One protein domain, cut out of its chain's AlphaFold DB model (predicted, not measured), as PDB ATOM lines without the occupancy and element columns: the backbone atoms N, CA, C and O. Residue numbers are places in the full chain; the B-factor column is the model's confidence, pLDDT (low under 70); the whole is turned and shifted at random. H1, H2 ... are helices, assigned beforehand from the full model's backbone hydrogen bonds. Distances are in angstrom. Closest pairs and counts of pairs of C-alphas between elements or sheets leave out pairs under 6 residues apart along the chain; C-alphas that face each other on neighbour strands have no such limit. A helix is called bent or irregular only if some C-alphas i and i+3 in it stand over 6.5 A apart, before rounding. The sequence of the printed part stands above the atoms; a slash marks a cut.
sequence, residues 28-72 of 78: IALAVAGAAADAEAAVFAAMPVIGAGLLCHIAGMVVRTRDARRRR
ATOM      1  N   ILE A  28     -32.830 -11.949  20.191       93.44
ATOM      2  CA  ILE A  28     -33.172 -11.434  18.857       93.44
ATOM      3  C   ILE A  28     -31.946 -11.465  17.936       93.44
ATOM      4  O   ILE A  28     -32.044 -11.951  16.813       93.44
ATOM      5  N   ALA A  29     -30.786 -10.995  18.405       94.69
ATOM      6  CA  ALA A  29     -29.554 -11.011  17.619       94.69
ATOM      7  C   ALA A  29     -29.144 -12.440  17.219       94.69
ATOM      8  O   ALA A  29     -28.778 -12.671  16.070       94.69
ATOM      9  N   LEU A  30     -29.266 -13.400  18.142       93.62
ATOM     10  CA  LEU A  30     -28.988 -14.809  17.881       93.62
ATOM     11  C   LEU A  30     -29.958 -15.402  16.852       93.62
ATOM     12  O   LEU A  30     -29.520 -16.112  15.952       93.62
ATOM     13  N   ALA A  31     -31.251 -15.077  16.940       92.19
ATOM     14  CA  ALA A  31     -32.247 -15.520  15.966       92.19
ATOM     15  C   ALA A  31     -31.956 -14.969  14.561       92.19
ATOM     16  O   ALA A  31     -32.002 -15.716  13.587       92.19
ATOM     17  N   VAL A  32     -31.610 -13.680  14.455       95.88
ATOM     18  CA  VAL A  32     -31.261 -13.038  13.177       95.88
ATOM     19  C   VAL A  32     -29.987 -13.641  12.589       95.88
ATOM     20  O   VAL A  32     -29.966 -13.976  11.408       95.88
ATOM     21  N   ALA A  33     -28.944 -13.823  13.401       94.50
ATOM     22  CA  ALA A  33     -27.698 -14.445  12.959       94.50
ATOM     23  C   ALA A  33     -27.909 -15.906  12.531       94.50
ATOM     24  O   ALA A  33     -27.380 -16.323  11.506       94.50
ATOM     25  N   GLY A  34     -28.716 -16.663  13.281       91.62
ATOM     26  CA  GLY A  34     -29.078 -18.038  12.946       91.62
ATOM     27  C   GLY A  34     -29.840 -18.134  11.628       91.62
ATOM     28  O   GLY A  34     -29.488 -18.950  10.785       91.62
ATOM     29  N   ALA A  35     -30.820 -17.253  11.412       92.06
ATOM     30  CA  ALA A  35     -31.571 -17.196  10.161       92.06
ATOM     31  C   ALA A  35     -30.688 -16.784   8.971       92.06
ATOM     32  O   ALA A  35     -30.781 -17.380   7.905       92.06
ATOM     33  N   ALA A  36     -29.794 -15.806   9.153       94.94
ATOM     34  CA  ALA A  36     -28.863 -15.374   8.109       94.94
ATOM     35  C   ALA A  36     -27.833 -16.454   7.727       94.94
ATOM     36  O   ALA A  36     -27.309 -16.434   6.617       94.94
ATOM     37  N   ALA A  37     -27.538 -17.381   8.643       94.62
ATOM     38  CA  ALA A  37     -26.614 -18.491   8.438       94.62
ATOM     39  C   ALA A  37     -27.305 -19.809   8.030       94.62
ATOM     40  O   ALA A  37     -26.624 -20.831   7.966       94.62
ATOM     41  N   ASP A  38     -28.627 -19.808   7.810       91.50
ATOM     42  CA  ASP A  38     -29.445 -21.018   7.583       91.50
ATOM     43  C   ASP A  38     -29.262 -22.085   8.693       91.50
ATOM     44  O   ASP A  38     -29.365 -23.294   8.496       91.50
ATOM     45  N   ALA A  39     -28.948 -21.628   9.908       91.94
ATOM     46  CA  ALA A  39     -28.623 -22.464  11.053       91.94
ATOM     47  C   ALA A  39     -29.850 -22.617  11.958       91.94
ATOM     48  O   ALA A  39     -30.015 -21.903  12.953       91.94
ATOM     49  N   GLU A  40     -30.698 -23.593  11.639       90.62
ATOM     50  CA  GLU A  40     -31.949 -23.862  12.360       90.62
ATOM     51  C   GLU A  40     -31.723 -24.068  13.871       90.62
ATOM     52  O   GLU A  40     -32.450 -23.535  14.710       90.62
ATOM     53  N   ALA A  41     -30.629 -24.744  14.239       90.06
ATOM     54  CA  ALA A  41     -30.238 -24.948  15.633       90.06
ATOM     55  C   ALA A  41     -29.996 -23.630  16.395       90.06
ATOM     56  O   ALA A  41     -30.349 -23.525  17.570       90.06
ATOM     57  N   ALA A  42     -29.429 -22.610  15.742       85.19
ATOM     58  CA  ALA A  42     -29.196 -21.303  16.358       85.19
ATOM     59  C   ALA A  42     -30.510 -20.532  16.563       85.19
ATOM     60  O   ALA A  42     -30.690 -19.878  17.592       85.19
ATOM     61  N   VAL A  43     -31.462 -20.668  15.634       88.44
ATOM     62  CA  VAL A  43     -32.811 -20.096  15.765       88.44
ATOM     63  C   VAL A  43     -33.568 -20.755  16.924       88.44
ATOM     64  O   VAL A  43     -34.144 -20.055  17.759       88.44
ATOM     65  N   PHE A  44     -33.503 -22.083  17.053       92.25
ATOM     66  CA  PHE A  44     -34.100 -22.784  18.194       92.25
ATOM     67  C   PHE A  44     -33.427 -22.435  19.524       92.25
ATOM     68  O   PHE A  44     -34.117 -22.271  20.530       92.25
ATOM     69  N   ALA A  45     -32.105 -22.248  19.537       91.19
ATOM     70  CA  ALA A  45     -31.377 -21.800  20.722       91.19
ATOM     71  C   ALA A  45     -31.758 -20.370  21.153       91.19
ATOM     72  O   ALA A  45     -31.699 -20.051  22.341       91.19
ATOM     73  N   ALA A  46     -32.201 -19.515  20.227       88.81
ATOM     74  CA  ALA A  46     -32.670 -18.170  20.547       88.81
ATOM     75  C   ALA A  46     -34.008 -18.156  21.306       88.81
ATOM     76  O   ALA A  46     -34.228 -17.273  22.139       88.81
ATOM     77  N   MET A  47     -34.888 -19.141  21.084       91.81
ATOM     78  CA  MET A  47     -36.203 -19.203  21.736       91.81
ATOM     79  C   MET A  47     -36.142 -19.175  23.277       91.81
ATOM     80  O   MET A  47     -36.796 -18.311  23.869       91.81
ATOM     81  N   PRO A  48     -35.366 -20.041  23.967       92.69
ATOM     82  CA  PRO A  48     -35.270 -19.987  25.424       92.69
ATOM     83  C   PRO A  48     -34.622 -18.691  25.929       92.69
ATOM     84  O   PRO A  48     -34.990 -18.212  27.000       92.69
ATOM     85  N   VAL A  49     -33.706 -18.084  25.164       92.50
ATOM     86  CA  VAL A  49     -33.052 -16.814  25.528       92.50
ATOM     87  C   VAL A  49     -34.060 -15.662  25.520       92.50
ATOM     88  O   VAL A  49     -34.148 -14.901  26.488       92.50
ATOM     89  N   ILE A  50     -34.883 -15.577  24.471       91.25
ATOM     90  CA  ILE A  50     -35.981 -14.606  24.383       91.25
ATOM     91  C   ILE A  50     -37.010 -14.869  25.491       91.25
ATOM     92  O   ILE A  50     -37.434 -13.936  26.176       91.25
ATOM     93  N   GLY A  51     -37.365 -16.137  25.727       93.75
ATOM     94  CA  GLY A  51     -38.270 -16.535  26.806       93.75
ATOM     95  C   GLY A  51     -37.775 -16.095  28.189       93.75
ATOM     96  O   GLY A  51     -38.536 -15.519  28.967       93.75
ATOM     97  N   ALA A  52     -36.485 -16.276  28.484       93.62
ATOM     98  CA  ALA A  52     -35.871 -15.803  29.724       93.62
ATOM     99  C   ALA A  52     -35.912 -14.269  29.852       93.62
ATOM    100  O   ALA A  52     -36.184 -13.743  30.937       93.62
ATOM    101  N   GLY A  53     -35.702 -13.544  28.747       90.50
ATOM    102  CA  GLY A  53     -35.859 -12.090  28.688       90.50
ATOM    103  C   GLY A  53     -37.279 -11.635  29.036       90.50
ATOM    104  O   GLY A  53     -37.456 -10.756  29.887       90.50
ATOM    105  N   LEU A  54     -38.294 -12.300  28.477       93.50
ATOM    106  CA  LEU A  54     -39.703 -12.044  28.782       93.50
ATOM    107  C   LEU A  54     -40.035 -12.324  30.257       93.50
ATOM    108  O   LEU A  54     -40.704 -11.517  30.904       93.50
ATOM    109  N   LEU A  55     -39.536 -13.426  30.820       93.12
ATOM    110  CA  LEU A  55     -39.734 -13.745  32.238       93.12
ATOM    111  C   LEU A  55     -39.113 -12.682  33.154       93.12
ATOM    112  O   LEU A  55     -39.760 -12.243  34.108       93.12
ATOM    113  N   CYS A  56     -37.900 -12.205  32.845       90.56
ATOM    114  CA  CYS A  56     -37.294 -11.079  33.563       90.56
ATOM    115  C   CYS A  56     -38.150  -9.809  33.460       90.56
ATOM    116  O   CYS A  56     -38.317  -9.096  34.453       90.56
ATOM    117  N   HIS A  57     -38.728  -9.536  32.288       87.31
ATOM    118  CA  HIS A  57     -39.592  -8.376  32.082       87.31
ATOM    119  C   HIS A  57     -40.849  -8.436  32.967       87.31
ATOM    120  O   HIS A  57     -41.161  -7.478  33.682       87.31
ATOM    121  N   ILE A  58     -41.523  -9.590  32.997       91.94
ATOM    122  CA  ILE A  58     -42.696  -9.824  33.850       91.94
ATOM    123  C   ILE A  58     -42.321  -9.694  35.329       91.94
ATOM    124  O   ILE A  58     -43.013  -9.008  36.086       91.94
ATOM    125  N   ALA A  59     -41.196 -10.280  35.748       88.25
ATOM    126  CA  ALA A  59     -40.695 -10.137  37.111       88.25
ATOM    127  C   ALA A  59     -40.457  -8.658  37.479       88.25
ATOM    128  O   ALA A  59     -40.835  -8.226  38.570       88.25
ATOM    129  N   GLY A  60     -39.915  -7.857  36.557       86.00
ATOM    130  CA  GLY A  60     -39.755  -6.411  36.719       86.00
ATOM    131  C   GLY A  60     -41.084  -5.681  36.958       86.00
ATOM    132  O   GLY A  60     -41.173  -4.848  37.866       86.00
ATOM    133  N   MET A  61     -42.143  -6.033  36.218       87.25
ATOM    134  CA  MET A  61     -43.491  -5.481  36.433       87.25
ATOM    135  C   MET A  61     -44.047  -5.838  37.820       87.25
ATOM    136  O   MET A  61     -44.616  -4.988  38.516       87.25
ATOM    137  N   VAL A  62     -43.841  -7.079  38.269       87.12
ATOM    138  CA  VAL A  62     -44.273  -7.535  39.601       87.12
ATOM    139  C   VAL A  62     -43.506  -6.816  40.714       87.12
ATOM    140  O   VAL A  62     -44.109  -6.379  41.695       87.12
ATOM    141  N   VAL A  63     -42.192  -6.628  40.581       85.62
ATOM    142  CA  VAL A  63     -41.396  -5.887  41.575       85.62
ATOM    143  C   VAL A  63     -41.852  -4.431  41.661       85.62
ATOM    144  O   VAL A  63     -42.099  -3.936  42.760       85.62
ATOM    145  N   ARG A  64     -42.076  -3.769  40.521       82.75
ATOM    146  CA  ARG A  64     -42.580  -2.388  40.479       82.75
ATOM    147  C   ARG A  64     -43.920  -2.237  41.204       82.75
ATOM    148  O   ARG A  64     -44.110  -1.293  41.972       82.75
ATOM    149  N   THR A  65     -44.857  -3.158  40.976       83.06
ATOM    150  CA  THR A  65     -46.174  -3.127  41.637       83.06
ATOM    151  C   THR A  65     -46.075  -3.420  43.135       83.06
ATOM    152  O   THR A  65     -46.749  -2.759  43.930       83.06
ATOM    153  N   ARG A  66     -45.201  -4.348  43.547       83.19
ATOM    154  CA  ARG A  66     -44.918  -4.641  44.963       83.19
ATOM    155  C   ARG A  66     -44.296  -3.451  45.690       83.19
ATOM    156  O   ARG A  66     -44.761  -3.112  46.777       83.19
ATOM    157  N   ASP A  67     -43.320  -2.778  45.090       81.62
ATOM    158  CA  ASP A  67     -42.692  -1.589  45.674       81.62
ATOM    159  C   ASP A  67     -43.701  -0.446  45.844       81.62
ATOM    160  O   ASP A  67     -43.771   0.181  46.904       81.62
ATOM    161  N   ALA A  68     -44.553  -0.214  44.839       81.19
ATOM    162  CA  ALA A  68     -45.621   0.781  44.917       81.19
ATOM    163  C   ALA A  68     -46.672   0.453  45.998       81.19
ATOM    164  O   ALA A  68     -47.254   1.362  46.596       81.19
ATOM    165  N   ARG A  69     -46.936  -0.835  46.264       80.69
ATOM    166  CA  ARG A  69     -47.810  -1.279  47.366       80.69
ATOM    167  C   ARG A  69     -47.156  -1.092  48.737       80.69
ATOM    168  O   ARG A  69     -47.816  -0.595  49.649       80.69
ATOM    169  N   ARG A  70     -45.867  -1.427  48.882       78.81
ATOM    170  CA  ARG A  70     -45.113  -1.225  50.133       78.81
ATOM    171  C   ARG A  70     -45.093   0.246  50.542       78.81
ATOM    172  O   ARG A  70     -45.461   0.555  51.667       78.81
ATOM    173  N   ARG A  71     -44.792   1.156  49.607       73.75
ATOM    174  CA  ARG A  71     -44.788   2.609  49.870       73.75
ATOM    175  C   ARG A  71     -46.142   3.136  50.362       73.75
ATOM    176  O   ARG A  71     -46.169   3.947  51.276       73.75
ATOM    177  N   ARG A  72     -47.257   2.648  49.801       73.25
ATOM    178  CA  ARG A  72     -48.613   3.018  50.251       73.25
ATOM    179  C   ARG A  72     -48.950   2.496  51.646       73.25
ATOM    180  O   ARG A  72     -49.609   3.193  52.401       73.25
TER     181      ARG A  72
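This is residues 28 to 72 of the 78 residues of an uncharacterized protein of Arthrobacter crusticola (UniProt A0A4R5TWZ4). One long helix, H2, makes the length of this rod, and a short helix, H1, folds back beside its first part as a lopsided helical hairpin. Residues 51 to 72 of H2 stick out alone as a long arm. The printed part has 45 residues with two named helices, H1 then H2, and no named strand: all helix. It is extended, with a radius of gyration of the C-alphas of 16.2 A and spans of 53 by 12 by 6 A.

Find C-alpha 40 at (-31.949, -23.862, 12.360); from there H2, residues 40 to 72, runs 49.4 A to C-alpha 72 at (-48.613, 3.018, 50.251). It is neither bent nor irregular, but only just: C-alphas 45 and 48 are 6.4 A apart. Go back to C-alpha 28 at (-33.172, -11.434, 18.857), where H1, residues 28 to 36, begins.

Look at residues 40 to 50, the part of H2 that touches H1; the closest C-alphas, those of Val 43 and Ala 31, are 4.6 A apart. The two run opposite ways at a shallow tilt of 14 degrees, a helical hairpin. In H1 every O i to N i+4 pair is within hydrogen-bond range; in H2, 26 of 29 are.

The two farthest C-alphas, of Asp 38 and Arg 72, are 52.6 A apart. The link from H1 to H2 is tight, and the printed part has no cut. Mean pLDDT of the printed part is 88.9, and no printed residue is under 70.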